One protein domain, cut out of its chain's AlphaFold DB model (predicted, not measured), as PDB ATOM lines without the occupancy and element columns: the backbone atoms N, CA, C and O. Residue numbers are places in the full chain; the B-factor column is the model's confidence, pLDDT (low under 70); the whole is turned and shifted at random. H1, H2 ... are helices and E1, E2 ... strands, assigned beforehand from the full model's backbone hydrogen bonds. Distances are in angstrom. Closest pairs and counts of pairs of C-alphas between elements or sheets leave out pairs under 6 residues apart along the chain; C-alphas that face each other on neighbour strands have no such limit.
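AT A GLANCE: This is residues 150 to 170 and 478 to 618 of the 633 residues of an uncharacterized protein of Pseudocohnilembus persalinus (UniProt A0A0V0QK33). A strongly twisted five-stranded sheet, E3 E4 E5 E7 E6, has the long helix H2 over one face and the short H4 over the other, and H4 stands between it and a second, three-stranded sheet, E1 E2 E10. From this body residues 593 to 618, with most of them in helix H5, stick out as a long arm that makes the length. The printed part has 162 residues, with five named helices and ten named strands in the order E1 E2 H1 E3 E4 E5 H2 H3 E6 E7 E8 E9 H4 E10 H5. The large sheet is antiparallel, E1 E2 E10 is mixed, E8 and E9 form a small antiparallel hairpin, and the class is mixed, helices and strands. The whole is extended, with a radius of gyration of the C-alphas of 25.3 A and spans of 91 by 37 by 24 A.

IN THESE COORDINATES: The large sheet holds E3, residues 495 to 498, E4, 501 to 503, E5, 512 to 515, E7, 555 to 561 and 19.5 A long, and E6, 546 to 551 and 16.5 A. H2 is residues 522 to 536, 21.1 A, H3 539 to 542, H4 577 to 581, and H1 480 to 489, 14.8 A. E1 is residues 150 to 154, beginning at C-alpha 150 (132.360, 229.316, 189.776); E2 is 157 to 164, 21.5 A, and E10 583 to 587. E8 is 566 to 568 and E9 571 to 573. H5, residues 596 to 618, is 32.6 A long and ends at C-alpha 618 (126.386, 172.267, 220.472).

HOW THE PARTS SIT: E3 E4 E5 is a meander, each strand the antiparallel neighbour of the one before; N 502 and O 513 are 2.9 A apart. E7 pairs with E5, N 514 to O 556 at 2.8 A, and with E6, N 550 to O 557 at 2.8 A. E5, H2 H3 and E6 form a split strand-helix-strand unit, two strands running the same way with E7 between them, and its crossover is right-handed. H2 lies over E5 and E7 at a height over the sheet of 8.9 A, slantwise to the strands. H4 is on the opposite face, 8.5 A over the sheet and only just over E6, with 3 of its 5 C-alphas on that strand; the closest C-alphas, of Asn 548 and Pro 577, are 5.4 A apart. H4 also stands at the level of the sheet E1 E2 E10, at a height of 3.2 A. There E1 and E2 are a hairpin, N 152 to O 159 at 2.9 A, and E2 and E10 are parallel, N 164 to O 586 at 2.9 A. In the hairpin E8 and E9, N 566 and O 573 are 2.8 A apart; the closest C-alphas of E9 and E10, of Leu 573 and Leu 586, are 7.0 A apart. H1 only grazes the large sheet, with residues 481 to 488, and H3 is close to H2 but not clearly touching, the C-alphas of Val 533 and Ile 542 being 7.6 A apart. Every O i to N i+4 pair is within hydrogen-bond range in H2, 4 of 6 in H1, 18 of 19 in H5 and 0 of 1 in H4, where 2 of 2 O i to N i+3 pairs are; H3 is too short for an O i to N i+4 pair.

THE WHOLE: The C-alphas of Ala 491 and Asn 618, the two farthest apart, are 92.0 A apart; without the free stretch the body spans 51 by 37 by 24 A. Residues 171 to 477 are not printed, and C-alphas 170 and 478 are 37.6 A apart across that cut. Of the links that are printed whole, none is long. The mean pLDDT of the printed part is 79.2; 38 residues are under 70, among them 150 to 161 and 589 to 604.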
ATOM      1  N   GLU A 150     131.131 228.628 189.412       65.38
ATOM      2  CA  GLU A 150     132.360 229.316 189.776       65.38
ATOM      3  C   GLU A 150     133.088 229.703 188.491       65.38
ATOM      4  O   GLU A 150     133.233 228.888 187.575       65.38
ATOM      5  N   SER A 151     133.505 230.963 188.383       57.62
ATOM      6  CA  SER A 151     134.288 231.422 187.240       57.62
ATOM      7  C   SER A 151     135.773 231.392 187.562       57.62
ATOM      8  O   SER A 151     136.182 231.906 188.600       57.62
ATOM      9  N   TYR A 152     136.582 230.875 186.648       64.50
ATOM     10  CA  TYR A 152     138.039 230.860 186.752       64.50
ATOM     11  C   TYR A 152     138.638 231.256 185.407       64.50
ATOM     12  O   TYR A 152     138.081 230.959 184.352       64.50
ATOM     13  N   ILE A 153     139.756 231.976 185.444       54.19
ATOM     14  CA  ILE A 153     140.461 232.434 184.247       54.19
ATOM     15  C   ILE A 153     141.677 231.535 184.060       54.19
ATOM     16  O   ILE A 153     142.522 231.429 184.949       54.19
ATOM     17  N   GLN A 154     141.772 230.888 182.902       49.59
ATOM     18  CA  GLN A 154     142.932 230.087 182.527       49.59
ATOM     19  C   GLN A 154     143.361 230.479 181.113       49.59
ATOM     20  O   GLN A 154     142.579 230.379 180.173       49.59
ATOM     21  N   GLY A 155     144.593 230.980 180.966       44.25
ATOM     22  CA  GLY A 155     145.116 231.419 179.665       44.25
ATOM     23  C   GLY A 155     144.337 232.579 179.024       44.25
ATOM     24  O   GLY A 155     144.261 232.650 177.804       44.25
ATOM     25  N   GLY A 156     143.720 233.459 179.825       44.53
ATOM     26  CA  GLY A 156     142.893 234.575 179.338       44.53
ATOM     27  C   GLY A 156     141.469 234.187 178.916       44.53
ATOM     28  O   GLY A 156     140.708 235.042 178.471       44.53
ATOM     29  N   VAL A 157     141.080 232.915 179.064       40.03
ATOM     30  CA  VAL A 157     139.716 232.440 178.800       40.03
ATOM     31  C   VAL A 157     138.976 232.269 180.123       40.03
ATOM     32  O   VAL A 157     139.446 231.564 181.019       40.03
ATOM     33  N   GLN A 158     137.806 232.905 180.246       57.38
ATOM     34  CA  GLN A 158     136.911 232.689 181.378       57.38
ATOM     35  C   GLN A 158     136.180 231.361 181.207       57.38
ATOM     36  O   GLN A 158     135.474 231.130 180.222       57.38
ATOM     37  N   LEU A 159     136.332 230.510 182.204       56.72
ATOM     38  CA  LEU A 159     135.683 229.225 182.289       56.72
ATOM     39  C   LEU A 159     134.642 229.275 183.407       56.72
ATOM     40  O   LEU A 159     134.907 229.795 184.489       56.72
ATOM     41  N   PHE A 160     133.454 228.741 183.148       63.38
ATOM     42  CA  PHE A 160     132.372 228.626 184.121       63.38
ATOM     43  C   PHE A 160     132.241 227.161 184.518       63.38
ATOM     44  O   PHE A 160     131.897 226.321 183.682       63.38
ATOM     45  N   VAL A 161     132.506 226.843 185.786       63.31
ATOM     46  CA  VAL A 161     132.393 225.486 186.325       63.31
ATOM     47  C   VAL A 161     131.219 225.352 187.233       63.31
ATOM     48  O   VAL A 161     131.055 226.096 188.189       63.31
ATOM     49  N   LYS A 162     130.437 224.321 186.950       70.75
ATOM     50  CA  LYS A 162     129.480 223.797 187.898       70.75
ATOM     51  C   LYS A 162     129.907 222.396 188.271       70.75
ATOM     52  O   LYS A 162     130.011 221.514 187.414       70.75
ATOM     53  N   GLU A 163     130.111 222.209 189.561       57.16
ATOM     54  CA  GLU A 163     130.240 220.889 190.139       57.16
ATOM     55  C   GLU A 163     128.879 220.179 190.089       57.16
ATOM     56  O   GLU A 163     127.843 220.725 190.484       57.16
ATOM     57  N   LEU A 164     128.858 218.967 189.543       51.56
ATOM     58  CA  LEU A 164     127.661 218.138 189.474       51.56
ATOM     59  C   LEU A 164     127.919 216.822 190.194       51.56
ATOM     60  O   LEU A 164     128.823 216.081 189.815       51.56
ATOM     61  N   GLU A 165     127.074 216.474 191.163       46.62
ATOM     62  CA  GLU A 165     126.976 215.097 191.649       46.62
ATOM     63  C   GLU A 165     126.399 214.223 190.525       46.62
ATOM     64  O   GLU A 165     125.188 214.053 190.386       46.62
ATOM     65  N   LYS A 166     127.270 213.706 189.656       46.22
ATOM     66  CA  LYS A 166     126.929 212.696 188.653       46.22
ATOM     67  C   LYS A 166     127.646 211.400 189.011       46.22
ATOM     68  O   LYS A 166     128.853 211.394 189.245       46.22
ATOM     69  N   LEU A 167     126.908 210.292 189.001       36.19
ATOM     70  CA  LEU A 167     127.505 208.960 188.959       36.19
ATOM     71  C   LEU A 167     128.237 208.839 187.619       36.19
ATOM     72  O   LEU A 167     127.614 208.956 186.562       36.19
ATOM     73  N   CYS A 168     129.558 208.667 187.654       40.84
ATOM     74  CA  CYS A 168     130.308 208.358 186.444       40.84
ATOM     75  C   CYS A 168     129.791 207.015 185.897       40.84
ATOM     76  O   CYS A 168     129.655 206.079 186.688       40.84
ATOM     77  N   PRO A 169     129.500 206.881 184.591       42.69
ATOM     78  CA  PRO A 169     129.330 205.556 184.009       42.69
ATOM     79  C   PRO A 169     130.613 204.764 184.279       42.69
ATOM     80  O   PRO A 169     131.698 205.321 184.094       42.69
ATOM     81  N   ASP A 170     130.475 203.520 184.753       38.50
ATOM     82  CA  ASP A 170     131.571 202.634 185.170       38.50
ATOM     83  C   ASP A 170     132.660 202.569 184.093       38.50
ATOM     84  O   ASP A 170     132.648 201.749 183.173       38.50
ATOM     85  N   ILE A 478     134.728 239.372 178.721       67.94
ATOM     86  CA  ILE A 478     134.177 239.352 177.369       67.94
ATOM     87  C   ILE A 478     133.522 237.982 177.146       67.94
ATOM     88  O   ILE A 478     134.223 236.971 177.115       67.94
ATOM     89  N   PRO A 479     132.187 237.906 176.954       76.56
ATOM     90  CA  PRO A 479     131.532 236.654 176.582       76.56
ATOM     91  C   PRO A 479     132.203 236.043 175.352       76.56
ATOM     92  O   PRO A 479     132.503 236.777 174.414       76.56
ATOM     93  N   PHE A 480     132.368 234.717 175.310       80.50
ATOM     94  CA  PHE A 480     133.046 234.027 174.201       80.50
ATOM     95  C   PHE A 480     132.538 234.474 172.821       80.50
ATOM     96  O   PHE A 480     133.319 234.761 171.924       80.50
ATOM     97  N   GLU A 481     131.223 234.635 172.659       79.88
ATOM     98  CA  GLU A 481     130.643 235.155 171.417       79.88
ATOM     99  C   GLU A 481     131.141 236.565 171.067       79.88
ATOM    100  O   GLU A 481     131.440 236.831 169.909       79.88
ATOM    101  N   LYS A 482     131.243 237.471 172.047       83.62
ATOM    102  CA  LYS A 482     131.786 238.817 171.835       83.62
ATOM    103  C   LYS A 482     133.282 238.747 171.519       83.62
ATOM    104  O   LYS A 482     133.704 239.408 170.584       83.62
ATOM    105  N   TYR A 483     134.035 237.879 172.194       84.81
ATOM    106  CA  TYR A 483     135.456 237.654 171.921       84.81
ATOM    107  C   TYR A 483     135.693 237.206 170.470       84.81
ATOM    108  O   TYR A 483     136.478 237.822 169.756       84.81
ATOM    109  N   ILE A 484     134.933 236.220 169.981       83.94
ATOM    110  CA  ILE A 484     135.008 235.762 168.582       83.94
ATOM    111  C   ILE A 484     134.675 236.881 167.582       83.94
ATOM    112  O   ILE A 484     135.295 236.969 166.522       83.94
ATOM    113  N   LEU A 485     133.702 237.741 167.892       84.00
ATOM    114  CA  LEU A 485     133.325 238.857 167.017       84.00
ATOM    115  C   LEU A 485     134.345 239.998 167.047       84.00
ATOM    116  O   LEU A 485     134.606 240.599 166.007       84.00
ATOM    117  N   ASP A 486     134.922 240.289 168.211       84.44
ATOM    118  CA  ASP A 486     135.924 241.341 168.382       84.44
ATOM    119  C   ASP A 486     137.225 240.962 167.655       84.44
ATOM    120  O   ASP A 486     137.819 241.805 166.975       84.44
ATOM    121  N   LEU A 487     137.590 239.674 167.672       79.62
ATOM    122  CA  LEU A 487     138.700 239.132 166.882       79.62
ATOM    123  C   LEU A 487     138.511 239.347 165.372       79.62
ATOM    124  O   LEU A 487     139.481 239.584 164.658       79.62
ATOM    125  N   GLN A 488     137.274 239.355 164.862       78.12
ATOM    126  CA  GLN A 488     137.016 239.648 163.446       78.12
ATOM    127  C   GLN A 488     137.430 241.083 163.063       78.12
ATOM    128  O   GLN A 488     137.798 241.340 161.916       78.12
ATOM    129  N   GLY A 489     137.361 242.025 164.010       77.94
ATOM    130  CA  GLY A 489     137.827 243.399 163.819       77.94
ATOM    131  C   GLY A 489     139.350 243.540 163.898       77.94
ATOM    132  O   GLY A 489     139.908 244.494 163.354       77.94
ATOM    133  N   GLN A 490     140.022 242.583 164.540       78.62
ATOM    134  CA  GLN A 490     141.463 242.550 164.772       78.62
ATOM    135  C   GLN A 490     142.108 241.529 163.830       78.62
ATOM    136  O   GLN A 490     142.515 240.444 164.226       78.62
ATOM    137  N   ALA A 491     142.213 241.887 162.547       62.03
ATOM    138  CA  ALA A 491     142.703 241.009 161.473       62.03
ATOM    139  C   ALA A 491     144.108 240.386 161.684       62.03
ATOM    140  O   ALA A 491     144.526 239.580 160.861       62.03
ATOM    141  N   GLY A 492     144.846 240.765 162.734       74.31
ATOM    142  CA  GLY A 492     146.162 240.211 163.057       74.31
ATOM    143  C   GLY A 492     146.144 238.939 163.909       74.31
ATOM    144  O   GLY A 492     147.120 238.199 163.861       74.31
ATOM    145  N   ASP A 493     145.060 238.665 164.642       76.44
ATOM    146  CA  ASP A 493     145.052 237.635 165.698       76.44
ATOM    147  C   ASP A 493     144.298 236.353 165.309       76.44
ATOM    148  O   ASP A 493     144.118 235.452 166.127       76.44
ATOM    149  N   LEU A 494     143.840 236.260 164.060       81.06
ATOM    150  CA  LEU A 494     143.075 235.128 163.548       81.06
ATOM    151  C   LEU A 494     143.833 234.385 162.451       81.06
ATOM    152  O   LEU A 494     144.218 234.976 161.441       81.06
ATOM    153  N   ASP A 495     143.934 233.065 162.602       83.25
ATOM    154  CA  ASP A 495     144.415 232.183 161.546       83.25
ATOM    155  C   ASP A 495     143.264 231.931 160.562       83.25
ATOM    156  O   ASP A 495     142.396 231.072 160.767       83.25
ATOM    157  N   ILE A 496     143.228 232.733 159.499       84.69
ATOM    158  CA  ILE A 496     142.261 232.595 158.406       84.69
ATOM    159  C   ILE A 496     142.725 231.442 157.512       84.69
ATOM    160  O   ILE A 496     143.737 231.553 156.821       84.69
ATOM    161  N   ILE A 497     141.989 230.328 157.527       83.06
ATOM    162  CA  ILE A 497     142.319 229.141 156.715       83.06
ATOM    163  C   ILE A 497     141.789 229.302 155.289       83.06
ATOM    164  O   ILE A 497     142.489 229.015 154.324       83.06
ATOM    165  N   GLU A 498     140.561 229.802 155.162       79.06
ATOM    166  CA  GLU A 498     139.920 230.209 153.907       79.06
ATOM    167  C   GLU A 498     139.068 231.457 154.202       79.06
ATOM    168  O   GLU A 498     138.763 231.708 155.368       79.06
ATOM    169  N   ASP A 499     138.641 232.213 153.180       75.69
ATOM    170  CA  ASP A 499     137.973 233.536 153.286       75.69
ATOM    171  C   ASP A 499     136.779 233.634 154.270       75.69
ATOM    172  O   ASP A 499     136.306 234.732 154.588       75.69
ATOM    173  N   ASP A 500     136.267 232.500 154.750       86.12
ATOM    174  CA  ASP A 500     135.122 232.397 155.646       86.12
ATOM    175  C   ASP A 500     135.349 231.510 156.893       86.12
ATOM    176  O   ASP A 500     134.410 231.356 157.684       86.12
ATOM    177  N   TYR A 501     136.547 230.940 157.091       92.56
ATOM    178  CA  TYR A 501     136.858 230.044 158.211       92.56
ATOM    179  C   TYR A 501     138.024 230.542 159.054       92.56
ATOM    180  O   TYR A 501     139.100 230.862 158.550       92.56
ATOM    181  N   VAL A 502     137.804 230.543 160.362       92.81
ATOM    182  CA  VAL A 502     138.708 231.114 161.349       92.81
ATOM    183  C   VAL A 502     139.117 230.048 162.359       92.81
ATOM    184  O   VAL A 502     138.264 229.318 162.876       92.81
ATOM    185  N   LYS A 503     140.414 229.994 162.670       93.25
ATOM    186  CA  LYS A 503     140.943 229.401 163.901       93.25
ATOM    187  C   LYS A 503     141.391 230.502 164.853       93.25
ATOM    188  O   LYS A 503     141.941 231.516 164.429       93.25
ATOM    189  N   VAL A 504     141.141 230.288 166.137       90.56
ATOM    190  CA  VAL A 504     141.562 231.170 167.223       90.56
ATOM    191  C   VAL A 504     142.843 230.591 167.825       90.56
ATOM    192  O   VAL A 504     142.770 229.547 168.474       90.56
ATOM    193  N   PRO A 505     144.007 231.239 167.651       86.75
ATOM    194  CA  PRO A 505     145.287 230.689 168.100       86.75
ATOM    195  C   PRO A 505     145.375 230.466 169.614       86.75
ATOM    196  O   PRO A 505     146.107 229.589 170.063       86.75
ATOM    197  N   SER A 506     144.624 231.235 170.409       84.44
ATOM    198  CA  SER A 506     144.595 231.083 171.870       84.44
ATOM    199  C   SER A 506     143.835 229.844 172.355       84.44
ATOM    200  O   SER A 506     143.900 229.517 173.537       84.44
ATOM    201  N   ILE A 507     143.113 229.147 171.473       88.94
ATOM    202  CA  ILE A 507     142.378 227.927 171.806       88.94
ATOM    203  C   ILE A 507     143.228 226.714 171.413       88.94
ATOM    204  O   ILE A 507     143.450 226.452 170.233       88.94
ATOM    205  N   GLU A 508     143.671 225.948 172.412       89.56
ATOM    206  CA  GLU A 508     144.617 224.836 172.226       89.56
ATOM    207  C   GLU A 508     144.026 223.615 171.502       89.56
ATOM    208  O   GLU A 508     144.760 222.836 170.892       89.56
ATOM    209  N   PHE A 509     142.708 223.412 171.572       91.88
ATOM    210  CA  PHE A 509     142.066 222.282 170.904       91.88
ATOM    211  C   PHE A 509     141.786 222.586 169.432       91.88
ATOM    212  O   PHE A 509     141.520 223.721 169.037       91.88
ATOM    213  N   GLU A 510     141.797 221.547 168.601       94.38
ATOM    214  CA  GLU A 510     141.468 221.672 167.186       94.38
ATOM    215  C   GLU A 510     140.015 222.134 167.015       94.38
ATOM    216  O   GLU A 510     139.106 221.583 167.625       94.38
ATOM    217  N   HIS A 511     139.780 223.166 166.213       95.69
ATOM    218  CA  HIS A 511     138.447 223.710 165.974       95.69
ATOM    219  C   HIS A 511     138.408 224.465 164.647       95.69
ATOM    220  O   HIS A 511     139.443 224.745 164.043       95.69
ATOM    221  N   LEU A 512     137.206 224.803 164.193       96.94
ATOM    222  CA  LEU A 512     136.998 225.724 163.084       96.94
ATOM    223  C   LEU A 512     135.750 226.560 163.351       96.94
ATOM    224  O   LEU A 512     134.754 226.025 163.839       96.94
ATOM    225  N   ILE A 513     135.787 227.851 163.022       96.06
ATOM    226  CA  ILE A 513     134.668 228.778 163.217       96.06
ATOM    227  C   ILE A 513     134.290 229.417 161.881       96.06
ATOM    228  O   ILE A 513     135.136 229.957 161.178       96.06
ATOM    229  N   HIS A 514     133.003 229.390 161.550       95.88
ATOM    230  CA  HIS A 514     132.412 230.135 160.446       95.88
ATOM    231  C   HIS A 514     131.515 231.250 160.992       95.88
ATOM    232  O   HIS A 514     130.494 230.972 161.625       95.88
ATOM    233  N   ILE A 515     131.878 232.508 160.740       93.12
ATOM    234  CA  ILE A 515     131.134 233.683 161.217       93.12
ATOM    235  C   ILE A 515     130.093 234.108 160.171       93.12
ATOM    236  O   ILE A 515     130.399 234.335 158.998       93.12
ATOM    237  N   PHE A 516     128.843 234.265 160.598       93.00
ATOM    238  CA  PHE A 516     127.733 234.661 159.743       93.00
ATOM    239  C   PHE A 516     127.733 236.173 159.506       93.00
ATOM    240  O   PHE A 516     127.345 236.965 160.363       93.00
ATOM    241  N   LYS A 517     128.091 236.589 158.288       88.38
ATOM    242  CA  LYS A 517     128.027 238.002 157.866       88.38
ATOM    243  C   LYS A 517     126.580 238.524 157.764       88.38
ATOM    244  O   LYS A 517     126.343 239.726 157.858       88.38
ATOM    245  N   LYS A 518     125.610 237.635 157.513       89.94
ATOM    246  CA  LYS A 518     124.168 237.909 157.337       89.94
ATOM    247  C   LYS A 518     123.359 236.689 157.792       89.94
ATOM    248  O   LYS A 518     123.937 235.637 158.049       89.94
ATOM    249  N   LYS A 519     122.022 236.799 157.829       88.50
ATOM    250  CA  LYS A 519     121.134 235.635 158.006       88.50
ATOM    251  C   LYS A 519     121.494 234.550 156.979       88.50
ATOM    252  O   LYS A 519     121.388 234.787 155.776       88.50
ATOM    253  N   ILE A 520     121.938 233.393 157.462       90.75
ATOM    254  CA  ILE A 520     122.364 232.261 156.634       90.75
ATOM    255  C   ILE A 520     121.158 231.388 156.269       90.75
ATOM    256  O   ILE A 520     120.312 231.101 157.116       90.75
ATOM    257  N   LYS A 521     121.053 230.964 155.005       93.56
ATOM    258  CA  LYS A 521     120.016 230.012 154.581       93.56
ATOM    259  C   LYS A 521     120.417 228.594 154.988       93.56
ATOM    260  O   LYS A 521     121.598 228.258 155.015       93.56
ATOM    261  N   ALA A 522     119.439 227.718 155.214       90.56
ATOM    262  CA  ALA A 522     119.694 226.331 155.623       90.56
ATOM    263  C   ALA A 522     120.597 225.549 154.642       90.56
ATOM    264  O   ALA A 522     121.441 224.760 155.066       90.56
ATOM    265  N   LYS A 523     120.453 225.790 153.326       92.50
ATOM    266  CA  LYS A 523     121.310 225.177 152.292       92.50
ATOM    267  C   LYS A 523     122.775 225.589 152.454       92.50
ATOM    268  O   LYS A 523     123.651 224.726 152.406       92.50
ATOM    269  N   ASP A 524     123.019 226.873 152.699       92.81
ATOM    270  CA  ASP A 524     124.365 227.413 152.888       92.81
ATOM    271  C   ASP A 524     124.968 226.900 154.195       92.81
ATOM    272  O   ASP A 524     126.098 226.430 154.195       92.81
ATOM    273  N   LEU A 525     124.190 226.869 155.282       94.00
ATOM    274  CA  LEU A 525     124.640 226.319 156.562       94.00
ATOM    275  C   LEU A 525     125.095 224.858 156.425       94.00
ATOM    276  O   LEU A 525     126.180 224.500 156.878       94.00
ATOM    277  N   LYS A 526     124.306 224.021 155.736       94.69
ATOM    278  CA  LYS A 526     124.658 222.617 155.469       94.69
ATOM    279  C   LYS A 526     125.919 222.494 154.614       94.69
ATOM    280  O   LYS A 526     126.728 221.600 154.856       94.69
ATOM    281  N   LYS A 527     126.079 223.362 153.610       95.81
ATOM    282  CA  LYS A 527     127.275 223.405 152.762       95.81
ATOM    283  C   LYS A 527     128.514 223.753 153.593       95.81
ATOM    284  O   LYS A 527     129.472 222.988 153.575       95.81
ATOM    285  N   ARG A 528     128.443 224.825 154.386       95.62
ATOM    286  CA  ARG A 528     129.531 225.281 155.264       95.62
ATOM    287  C   ARG A 528     129.903 224.239 156.307       95.62
ATOM    288  O   ARG A 528     131.075 223.954 156.481       95.62
ATOM    289  N   PHE A 529     128.920 223.592 156.927       96.25
ATOM    290  CA  PHE A 529     129.184 222.509 157.874       96.25
ATOM    291  C   PHE A 529     129.970 221.363 157.222       96.25
ATOM    292  O   PHE A 529     130.970 220.912 157.770       96.25
ATOM    293  N   LYS A 530     129.570 220.923 156.021       94.75
ATOM    294  CA  LYS A 530     130.292 219.873 155.286       94.75
ATOM    295  C   LYS A 530     131.717 220.284 154.918       94.75
ATOM    296  O   LYS A 530     132.610 219.452 155.003       94.75
ATOM    297  N   GLU A 531     131.918 221.527 154.492       95.44
ATOM    298  CA  GLU A 531     133.249 222.071 154.195       95.44
ATOM    299  C   GLU A 531     134.126 222.079 155.454       95.44
ATOM    300  O   GLU A 531     135.223 221.531 155.427       95.44
ATOM    301  N   MET A 532     133.605 222.564 156.585       96.38
ATOM    302  CA  MET A 532     134.327 222.560 157.860       96.38
ATOM    303  C   MET A 532     134.718 221.147 158.311       96.38
ATOM    304  O   MET A 532     135.843 220.929 158.752       96.38
ATOM    305  N   VAL A 533     133.817 220.172 158.166       95.12
ATOM    306  CA  VAL A 533     134.100 218.764 158.486       95.12
ATOM    307  C   VAL A 533     135.196 218.196 157.582       95.12
ATOM    308  O   VAL A 533     136.071 217.502 158.083       95.12
ATOM    309  N   LYS A 534     135.196 218.518 156.283       94.19
ATOM    310  CA  LYS A 534     136.255 218.098 155.347       94.19
ATOM    311  C   LYS A 534     137.615 218.732 155.647       94.19
ATOM    312  O   LYS A 534     138.633 218.129 155.339       94.19
ATOM    313  N   ILE A 535     137.633 219.943 156.205       95.00
ATOM    314  CA  ILE A 535     138.871 220.615 156.624       95.00
ATOM    315  C   ILE A 535     139.428 219.962 157.896       95.00
ATOM    316  O   ILE A 535     140.637 219.792 158.018       95.00
ATOM    317  N   LEU A 536     138.553 219.607 158.842       93.94
ATOM    318  CA  LEU A 536     138.942 219.046 160.141       93.94
ATOM    319  C   LEU A 536     139.255 217.543 160.104       93.94
ATOM    320  O   LEU A 536     139.974 217.053 160.970       93.94
ATOM    321  N   TYR A 537     138.718 216.805 159.133       93.25
ATOM    322  CA  TYR A 537     138.858 215.355 159.055       93.25
ATOM    323  C   TYR A 537     139.292 214.883 157.677       93.25
ATOM    324  O   TYR A 537     138.779 215.341 156.655       93.25
ATOM    325  N   SER A 538     140.143 213.858 157.652       89.88
ATOM    326  CA  SER A 538     140.282 213.021 156.459       89.88
ATOM    327  C   SER A 538     139.010 212.190 156.230       89.88
ATOM    328  O   SER A 538     138.287 211.872 157.177       89.88
ATOM    329  N   GLU A 539     138.717 211.802 154.981       83.38
ATOM    330  CA  GLU A 539     137.494 211.042 154.650       83.38
ATOM    331  C   GLU A 539     137.353 209.739 155.460       83.38
ATOM    332  O   GLU A 539     136.241 209.350 155.821       83.38
ATOM    333  N   GLU A 540     138.471 209.101 155.822       86.62
ATOM    334  CA  GLU A 540     138.489 207.898 156.661       86.62
ATOM    335  C   GLU A 540     138.164 208.171 158.141       86.62
ATOM    336  O   GLU A 540     137.620 207.300 158.828       86.62
ATOM    337  N   GLU A 541     138.495 209.358 158.655       85.25
ATOM    338  CA  GLU A 541     138.274 209.732 160.056       85.25
ATOM    339  C   GLU A 541     136.838 210.170 160.337       85.25
ATOM    340  O   GLU A 541     136.342 209.896 161.432       85.25
ATOM    341  N   ILE A 542     136.151 210.769 159.353       79.25
ATOM    342  CA  ILE A 542     134.761 211.252 159.492       79.25
ATOM    343  C   ILE A 542     133.833 210.143 160.008       79.25
ATOM    344  O   ILE A 542     132.917 210.407 160.783       79.25
ATOM    345  N   MET A 543     134.072 208.893 159.600       74.75
ATOM    346  CA  MET A 543     133.240 207.747 159.987       74.75
ATOM    347  C   MET A 543     133.599 207.157 161.357       74.75
ATOM    348  O   MET A 543     132.816 206.387 161.909       74.75
ATOM    349  N   LYS A 544     134.785 207.468 161.896       84.38
ATOM    350  CA  LYS A 544     135.320 206.852 163.123       84.38
ATOM    351  C   LYS A 544     135.279 207.782 164.330       84.38
ATOM    352  O   LYS A 544     135.281 207.296 165.458       84.38
ATOM    353  N   GLN A 545     135.290 209.093 164.105       84.38
ATOM    354  CA  GLN A 545     135.404 210.098 165.158       84.38
ATOM    355  C   GLN A 545     134.105 210.902 165.273       84.38
ATOM    356  O   GLN A 545     133.462 211.235 164.281       84.38
ATOM    357  N   GLY A 546     133.695 211.188 166.511       88.88
ATOM    358  CA  GLY A 546     132.553 212.063 166.777       88.88
ATOM    359  C   GLY A 546     132.916 213.528 166.542       88.88
ATOM    360  O   GLY A 546     134.082 213.876 166.417       88.88
ATOM    361  N   LEU A 547     131.942 214.427 166.515       94.19
ATOM    362  CA  LEU A 547     132.210 215.865 166.484       94.19
ATOM    363  C   LEU A 547     131.189 216.605 167.331       94.19
ATOM    364  O   LEU A 547     130.044 216.170 167.449       94.19
ATOM    365  N   ASN A 548     131.599 217.753 167.852       94.75
ATOM    366  CA  ASN A 548     130.698 218.729 168.436       94.75
ATOM    367  C   ASN A 548     130.485 219.879 167.454       94.75
ATOM    368  O   ASN A 548     131.423 220.368 166.824       94.75
ATOM    369  N   CYS A 549     129.234 220.311 167.326       95.94
ATOM    370  CA  CYS A 549     128.849 221.464 166.526       95.94
ATOM    371  C   CYS A 549     128.078 222.439 167.413       95.94
ATOM    372  O   CYS A 549     127.094 222.064 168.050       95.94
ATOM    373  N   ILE A 550     128.536 223.684 167.451       95.69
ATOM    374  CA  ILE A 550     127.942 224.761 168.234       95.69
ATOM    375  C   ILE A 550     127.432 225.793 167.248       95.69
ATOM    376  O   ILE A 550     128.203 226.378 166.490       95.69
ATOM    377  N   LEU A 551     126.121 225.999 167.252       95.25
ATOM    378  CA  LEU A 551     125.447 226.897 166.333       95.25
ATOM    379  C   LEU A 551     124.795 228.035 167.115       95.25
ATOM    380  O   LEU A 551     123.932 227.799 167.958       95.25
ATOM    381  N   THR A 552     125.186 229.266 166.806       93.12
ATOM    382  CA  THR A 552     124.573 230.483 167.350       93.12
ATOM    383  C   THR A 552     123.874 231.263 166.237       93.12
ATOM    384  O   THR A 552     123.835 230.836 165.086       93.12
ATOM    385  N   SER A 553     123.301 232.427 166.547       90.44
ATOM    386  CA  SER A 553     122.771 233.330 165.516       90.44
ATOM    387  C   SER A 553     123.868 234.051 164.724       90.44
ATOM    388  O   SER A 553     123.562 234.667 163.703       90.44
ATOM    389  N   LYS A 554     125.129 233.981 165.180       92.75
ATOM    390  CA  LYS A 554     126.253 234.740 164.619       92.75
ATOM    391  C   LYS A 554     127.403 233.888 164.106       92.75
ATOM    392  O   LYS A 554     128.165 234.378 163.282       92.75
ATOM    393  N   PHE A 555     127.553 232.651 164.561       94.44
ATOM    394  CA  PHE A 555     128.602 231.763 164.076       94.44
ATOM    395  C   PHE A 555     128.224 230.286 164.215       94.44
ATOM    396  O   PHE A 555     127.322 229.913 164.969       94.44
ATOM    397  N   MET A 556     128.964 229.449 163.498       96.31
ATOM    398  CA  MET A 556     129.005 228.000 163.658       96.31
ATOM    399  C   MET A 556     130.432 227.585 163.996       96.31
ATOM    400  O   MET A 556     131.360 227.969 163.292       96.31
ATOM    401  N   MET A 557     130.607 226.801 165.051       96.75
ATOM    402  CA  MET A 557     131.893 226.244 165.459       96.75
ATOM    403  C   MET A 557     131.822 224.721 165.402       96.75
ATOM    404  O   MET A 557     130.874 224.127 165.914       96.75
ATOM    405  N   VAL A 558     132.814 224.096 164.776       96.75
ATOM    406  CA  VAL A 558     132.931 222.638 164.677       96.75
ATOM    407  C   VAL A 558     134.212 222.209 165.374       96.75
ATOM    408  O   VAL A 558     135.271 222.791 165.142       96.75
ATOM    409  N   VAL A 559     134.096 221.201 166.236       95.94
ATOM    410  CA  VAL A 559     135.197 220.668 167.037       95.94
ATOM    411  C   VAL A 559     135.252 219.146 166.887       95.94
ATOM    412  O   VAL A 559     134.265 218.476 167.208       95.94
ATOM    413  N   PRO A 560     136.364 218.576 166.396       94.69
ATOM    414  CA  PRO A 560     136.537 217.138 166.320       94.69
ATOM    415  C   PRO A 560     136.691 216.507 167.713       94.69
ATOM    416  O   PRO A 560     137.386 217.038 168.578       94.69
ATOM    417  N   LEU A 561     136.068 215.345 167.936       91.50
ATOM    418  CA  LEU A 561     136.226 214.566 169.166       91.50
ATOM    419  C   LEU A 561     137.275 213.476 168.950       91.50
ATOM    420  O   LEU A 561     136.994 212.426 168.374       91.50
ATOM    421  N   ARG A 562     138.486 213.709 169.466       87.12
ATOM    422  CA  ARG A 562     139.595 212.739 169.402       87.12
ATOM    423  C   ARG A 562     139.466 211.588 170.410       87.12
ATOM    424  O   ARG A 562     140.217 210.620 170.339       87.12
ATOM    425  N   GLY A 563     138.510 211.663 171.334       85.44
ATOM    426  CA  GLY A 563     138.245 210.623 172.320       85.44
ATOM    427  C   GLY A 563     136.910 210.825 173.040       85.44
ATOM    428  O   GLY A 563     136.315 211.899 172.942       85.44
ATOM    429  N   PRO A 564     136.428 209.801 173.764       76.69
ATOM    430  CA  PRO A 564     135.170 209.874 174.508       76.69
ATOM    431  C   PRO A 564     135.266 210.766 175.755       76.69
ATOM    432  O   PRO A 564     134.244 211.225 176.258       76.69
ATOM    433  N   SER A 565     136.480 211.006 176.257       84.75
ATOM    434  CA  SER A 565     136.745 211.805 177.450       84.75
ATOM    435  C   SER A 565     138.094 212.518 177.348       84.75
ATOM    436  O   SER A 565     139.037 211.990 176.756       84.75
ATOM    437  N   SER A 566     138.189 213.689 177.970       86.00
ATOM    438  CA  SER A 566     139.441 214.376 178.294       86.00
ATOM    439  C   SER A 566     139.778 214.170 179.777       86.00
ATOM    440  O   SER A 566     139.024 213.508 180.487       86.00
ATOM    441  N   TYR A 567     140.891 214.717 180.257       83.19
ATOM    442  CA  TYR A 567     141.255 214.700 181.676       83.19
ATOM    443  C   TYR A 567     141.555 216.115 182.163       83.19
ATOM    444  O   TYR A 567     142.251 216.874 181.493       83.19
ATOM    445  N   PHE A 568     141.058 216.451 183.350       80.44
ATOM    446  CA  PHE A 568     141.415 217.666 184.076       80.44
ATOM    447  C   PHE A 568     141.760 217.284 185.512       80.44
ATOM    448  O   PHE A 568     140.913 216.734 186.211       80.44
ATOM    449  N   GLN A 569     143.007 217.526 185.933       82.69
ATOM    450  CA  GLN A 569     143.513 217.133 187.260       82.69
ATOM    451  C   GLN A 569     143.171 215.668 187.610       82.69
ATOM    452  O   GLN A 569     142.513 215.391 188.610       82.69
ATOM    453  N   ASP A 570     143.535 214.736 186.725       81.88
ATOM    454  CA  ASP A 570     143.250 213.292 186.835       81.88
ATOM    455  C   ASP A 570     141.761 212.894 186.843       81.88
ATOM    456  O   ASP A 570     141.432 211.711 186.928       81.88
ATOM    457  N   THR A 571     140.841 213.849 186.684       78.75
ATOM    458  CA  THR A 571     139.405 213.580 186.596       78.75
ATOM    459  C   THR A 571     138.994 213.435 185.130       78.75
ATOM    460  O   THR A 571     139.200 214.375 184.355       78.75
ATOM    461  N   PRO A 572     138.412 212.293 184.713       82.50
ATOM    462  CA  PRO A 572     137.895 212.145 183.362       82.50
ATOM    463  C   PRO A 572     136.719 213.105 183.148       82.50
ATOM    464  O   PRO A 572     135.739 213.099 183.893       82.50
ATOM    465  N   LEU A 573     136.818 213.926 182.107       84.69
ATOM    466  CA  LEU A 573     135.791 214.866 181.685       84.69
ATOM    467  C   LEU A 573     135.149 214.405 180.384       84.69
ATOM    468  O   LEU A 573     135.819 214.210 179.372       84.69
ATOM    469  N   PHE A 574     133.827 214.308 180.390       86.50
ATOM    470  CA  PHE A 574     133.037 214.096 179.183       86.50
ATOM    471  C   PHE A 574     132.636 215.467 178.642       86.50
ATOM    472  O   PHE A 574     131.678 216.075 179.117       86.50
ATOM    473  N   LEU A 575     133.433 215.988 177.705       87.88
ATOM    474  CA  LEU A 575     133.267 217.345 177.185       87.88
ATOM    475  C   LEU A 575     132.014 217.440 176.303       87.88
ATOM    476  O   LEU A 575     131.994 216.987 175.156       87.88
ATOM    477  N   GLU A 576     130.973 218.065 176.843       89.31
ATOM    478  CA  GLU A 576     129.764 218.429 176.107       89.31
ATOM    479  C   GLU A 576     130.067 219.586 175.130       89.31
ATOM    480  O   GLU A 576     131.047 220.314 175.321       89.31
ATOM    481  N   PRO A 577     129.238 219.827 174.093       92.06
ATOM    482  CA  PRO A 577     129.451 220.939 173.162       92.06
ATOM    483  C   PRO A 577     129.677 222.290 173.854       92.06
ATOM    484  O   PRO A 577     130.515 223.072 173.423       92.06
ATOM    485  N   ILE A 578     128.987 222.550 174.967       88.44
ATOM    486  CA  ILE A 578     129.096 223.817 175.698       88.44
ATOM    487  C   ILE A 578     130.465 224.017 176.381       88.44
ATOM    488  O   ILE A 578     130.881 225.151 176.624       88.44
ATOM    489  N   SER A 579     131.221 222.942 176.619       90.88
ATOM    490  CA  SER A 579     132.569 223.020 177.194       90.88
ATOM    491  C   SER A 579     133.573 223.688 176.269       90.88
ATOM    492  O   SER A 579     134.471 224.377 176.742       90.88
ATOM    493  N   TYR A 580     133.354 223.612 174.959       91.12
ATOM    494  CA  TYR A 580     134.204 224.261 173.962       91.12
ATOM    495  C   TYR A 580     133.928 225.765 173.802       91.12
ATOM    496  O   TYR A 580     134.653 226.444 173.085       91.12
ATOM    497  N   VAL A 581     132.908 226.292 174.489       89.19
ATOM    498  CA  VAL A 581     132.662 227.738 174.648       89.19
ATOM    499  C   VAL A 581     132.874 228.202 176.095       89.19
ATOM    500  O   VAL A 581     132.394 229.265 176.482       89.19
ATOM    501  N   GLY A 582     133.590 227.399 176.892       84.56
ATOM    502  CA  GLY A 582     134.055 227.750 178.235       84.56
ATOM    503  C   GLY A 582     133.190 227.258 179.398       84.56
ATOM    504  O   GLY A 582     133.490 227.575 180.543       84.56
ATOM    505  N   TYR A 583     132.134 226.473 179.163       82.12
ATOM    506  CA  TYR A 583     131.272 225.976 180.246       82.12
ATOM    507  C   TYR A 583     131.568 224.511 180.560       82.12
ATOM    508  O   TYR A 583     131.183 223.605 179.817       82.12
ATOM    509  N   MET A 584     132.238 224.255 181.677       82.00
ATOM    510  CA  MET A 584     132.629 222.902 182.063       82.00
ATOM    511  C   MET A 584     131.751 222.362 183.191       82.00
ATOM    512  O   MET A 584     131.502 223.016 184.202       82.00
ATOM    513  N   HIS A 585     131.295 221.125 183.018       79.31
ATOM    514  CA  HIS A 585     130.666 220.351 184.075       79.31
ATOM    515  C   HIS A 585     131.733 219.462 184.714       79.31
ATOM    516  O   HIS A 585     132.172 218.494 184.090       79.31
ATOM    517  N   LEU A 586     132.153 219.782 185.940       80.06
ATOM    518  CA  LEU A 586     133.062 218.916 186.690       80.06
ATOM    519  C   LEU A 586     132.228 217.892 187.467       80.06
ATOM    520  O   LEU A 586     131.411 218.286 188.305       80.06
ATOM    521  N   PRO A 587     132.373 216.585 187.198       75.81
ATOM    522  CA  PRO A 587     131.709 215.586 188.013       75.81
ATOM    523  C   PRO A 587     132.346 215.573 189.407       75.81
ATOM    524  O   PRO A 587     133.551 215.366 189.543       75.81
ATOM    525  N   ILE A 588     131.533 215.730 190.453       75.44
ATOM    526  CA  ILE A 588     131.941 215.379 191.813       75.44
ATOM    527  C   ILE A 588     131.983 213.857 191.855       75.44
ATOM    528  O   ILE A 588     130.972 213.179 192.062       75.44
ATOM    529  N   LEU A 589     133.173 213.307 191.642       64.94
ATOM    530  CA  LEU A 589     133.421 211.901 191.889       64.94
ATOM    531  C   LEU A 589     133.437 211.701 193.402       64.94
ATOM    532  O   LEU A 589     134.473 211.821 194.061       64.94
ATOM    533  N   SER A 590     132.270 211.401 193.976       63.19
ATOM    534  CA  SER A 590     132.243 210.841 195.323       63.19
ATOM    535  C   SER A 590     133.155 209.613 195.309       63.19
ATOM    536  O   SER A 590     133.025 208.745 194.444       63.19
ATOM    537  N   LYS A 591     134.147 209.564 196.210       55.69
ATOM    538  CA  LYS A 591     135.003 208.384 196.377       55.69
ATOM    539  C   LYS A 591     134.119 207.236 196.854       55.69
ATOM    540  O   LYS A 591     134.010 206.986 198.055       55.69
ATOM    541  N   VAL A 592     133.472 206.545 195.923       52.50
ATOM    542  CA  VAL A 592     132.823 205.274 196.196       52.50
ATOM    543  C   VAL A 592     133.965 204.294 196.397       52.50
ATOM    544  O   VAL A 592     134.540 203.764 195.449       52.50
ATOM    545  N   TRP A 593     134.360 204.112 197.657       47.62
ATOM    546  CA  TRP A 593     135.202 202.984 198.021       47.62
ATOM    547  C   TRP A 593     134.512 201.736 197.479       47.62
ATOM    548  O   TRP A 593     133.311 201.584 197.730       47.62
ATOM    549  N   PRO A 594     135.217 200.866 196.731       52.16
ATOM    550  CA  PRO A 594     134.595 199.679 196.174       52.16
ATOM    551  C   PRO A 594     133.871 198.964 197.312       52.16
ATOM    552  O   PRO A 594     134.428 198.778 198.395       52.16
ATOM    553  N   THR A 595     132.602 198.620 197.110       52.09
ATOM    554  CA  THR A 595     131.726 198.016 198.128       52.09
ATOM    555  C   THR A 595     132.319 196.730 198.717       52.09
ATOM    556  O   THR A 595     131.958 196.319 199.823       52.09
ATOM    557  N   THR A 596     133.314 196.139 198.048       50.38
ATOM    558  CA  THR A 596     134.160 195.063 198.573       50.38
ATOM    559  C   THR A 596     134.947 195.460 199.828       50.38
ATOM    560  O   THR A 596     135.121 194.621 200.707       50.38
ATOM    561  N   ALA A 597     135.337 196.727 200.009       47.00
ATOM    562  CA  ALA A 597     136.025 197.208 201.211       47.00
ATOM    563  C   ALA A 597     135.157 197.098 202.481       47.00
ATOM    564  O   ALA A 597     135.682 196.863 203.573       47.00
ATOM    565  N   TYR A 598     133.827 197.193 202.348       45.25
ATOM    566  CA  TYR A 598     132.896 196.941 203.451       45.25
ATOM    567  C   TYR A 598     132.517 195.462 203.578       45.25
ATOM    568  O   TYR A 598     132.356 194.987 204.702       45.25
ATOM    569  N   GLN A 599     132.462 194.704 202.475       48.00
ATOM    570  CA  GLN A 599     132.110 193.277 202.511       48.00
ATOM    571  C   GLN A 599     133.120 192.402 203.267       48.00
ATOM    572  O   GLN A 599     132.712 191.416 203.881       48.00
ATOM    573  N   VAL A 600     134.410 192.765 203.314       51.59
ATOM    574  CA  VAL A 600     135.401 191.973 204.073       51.59
ATOM    575  C   VAL A 600     135.089 191.972 205.577       51.59
ATOM    576  O   VAL A 600     135.207 190.937 206.238       51.59
ATOM    577  N   LYS A 601     134.620 193.098 206.137       54.00
ATOM    578  CA  LYS A 601     134.236 193.159 207.558       54.00
ATOM    579  C   LYS A 601     132.915 192.440 207.821       54.00
ATOM    580  O   LYS A 601     132.792 191.771 208.846       54.00
ATOM    581  N   THR A 602     131.948 192.521 206.904       55.66
ATOM    582  CA  THR A 602     130.660 191.832 207.060       55.66
ATOM    583  C   THR A 602     130.808 190.320 206.960       55.66
ATOM    584  O   THR A 602     130.210 189.623 207.772       55.66
ATOM    585  N   GLN A 603     131.656 189.798 206.068       59.25
ATOM    586  CA  GLN A 603     131.911 188.355 205.986       59.25
ATOM    587  C   GLN A 603     132.649 187.823 207.218       59.25
ATOM    588  O   GLN A 603     132.278 186.775 207.745       59.25
ATOM    589  N   ALA A 604     133.647 188.549 207.736       69.81
ATOM    590  CA  ALA A 604     134.328 188.161 208.973       69.81
ATOM    591  C   ALA A 604     133.368 188.151 210.179       69.81
ATOM    592  O   ALA A 604     133.378 187.212 210.977       69.81
ATOM    593  N   ASN A 605     132.490 189.153 210.278       71.00
ATOM    594  CA  ASN A 605     131.493 189.239 211.346       71.00
ATOM    595  C   ASN A 605     130.368 188.203 211.192       71.00
ATOM    596  O   ASN A 605     129.965 187.610 212.189       71.00
ATOM    597  N   GLN A 606     129.910 187.917 209.969       70.56
ATOM    598  CA  GLN A 606     128.953 186.838 209.695       70.56
ATOM    599  C   GLN A 606     129.541 185.472 210.045       70.56
ATOM    600  O   GLN A 606     128.877 184.663 210.688       70.56
ATOM    601  N   LYS A 607     130.811 185.225 209.700       82.19
ATOM    602  CA  LYS A 607     131.497 183.974 210.039       82.19
ATOM    603  C   LYS A 607     131.639 183.811 211.554       82.19
ATOM    604  O   LYS A 607     131.380 182.730 212.073       82.19
ATOM    605  N   LYS A 608     131.959 184.894 212.271       86.00
ATOM    606  CA  LYS A 608     132.021 184.911 213.741       86.00
ATOM    607  C   LYS A 608     130.647 184.693 214.387       86.00
ATOM    608  O   LYS A 608     130.551 183.959 215.364       86.00
ATOM    609  N   PHE A 609     129.589 185.285 213.833       78.25
ATOM    610  CA  PHE A 609     128.214 185.097 214.303       78.25
ATOM    611  C   PHE A 609     127.734 183.652 214.114       78.25
ATOM    612  O   PHE A 609     127.249 183.046 215.063       78.25
ATOM    613  N   LEU A 610     127.954 183.062 212.935       83.38
ATOM    614  CA  LEU A 610     127.624 181.656 212.670       83.38
ATOM    615  C   LEU A 610     128.403 180.697 213.578       83.38
ATOM    616  O   LEU A 610     127.859 179.699 214.042       83.38
ATOM    617  N   GLN A 611     129.661 181.018 213.882       90.19
ATOM    618  CA  GLN A 611     130.475 180.224 214.799       90.19
ATOM    619  C   GLN A 611     129.950 180.287 216.244       90.19
ATOM    620  O   GLN A 611     129.917 179.268 216.928       90.19
ATOM    621  N   LEU A 612     129.485 181.457 216.697       88.00
ATOM    622  CA  LEU A 612     128.828 181.606 218.000       88.00
ATOM    623  C   LEU A 612     127.500 180.842 218.064       88.00
ATOM    624  O   LEU A 612     127.233 180.184 219.066       88.00
ATOM    625  N   LEU A 613     126.710 180.885 216.988       82.88
ATOM    626  CA  LEU A 613     125.438 180.172 216.900       82.88
ATOM    627  C   LEU A 613     125.639 178.651 216.988       82.88
ATOM    628  O   LEU A 613     124.976 177.978 217.772       82.88
ATOM    629  N   ASN A 614     126.620 178.116 216.252       86.50
ATOM    630  CA  ASN A 614     126.956 176.691 216.305       86.50
ATOM    631  C   ASN A 614     127.459 176.259 217.687       86.50
ATOM    632  O   ASN A 614     127.107 175.179 218.152       86.50
ATOM    633  N   ASN A 615     128.239 177.099 218.371       88.31
ATOM    634  CA  ASN A 615     128.677 176.800 219.735       88.31
ATOM    635  C   ASN A 615     127.499 176.763 220.722       88.31
ATOM    636  O   ASN A 615     127.486 175.923 221.617       88.31
ATOM    637  N   GLN A 616     126.495 177.631 220.557       86.50
ATOM    638  CA  GLN A 616     125.284 177.590 221.384       86.50
ATOM    639  C   GLN A 616     124.463 176.321 221.142       86.50
ATOM    640  O   GLN A 616     124.046 175.685 222.107       86.50
ATOM    641  N   ILE A 617     124.286 175.922 219.879       84.81
ATOM    642  CA  ILE A 617     123.562 174.694 219.516       84.81
ATOM    643  C   ILE A 617     124.279 173.458 220.079       84.81
ATOM    644  O   ILE A 617     123.649 172.602 220.695       84.81
ATOM    645  N   ASN A 618     125.606 173.390 219.946       83.56
ATOM    646  CA  ASN A 618     126.386 172.267 220.472       83.56
ATOM    647  C   ASN A 618     126.335 172.186 222.004       83.56
ATOM    648  O   ASN A 618     126.215 171.093 222.550       83.56
TER     649      ASN A 618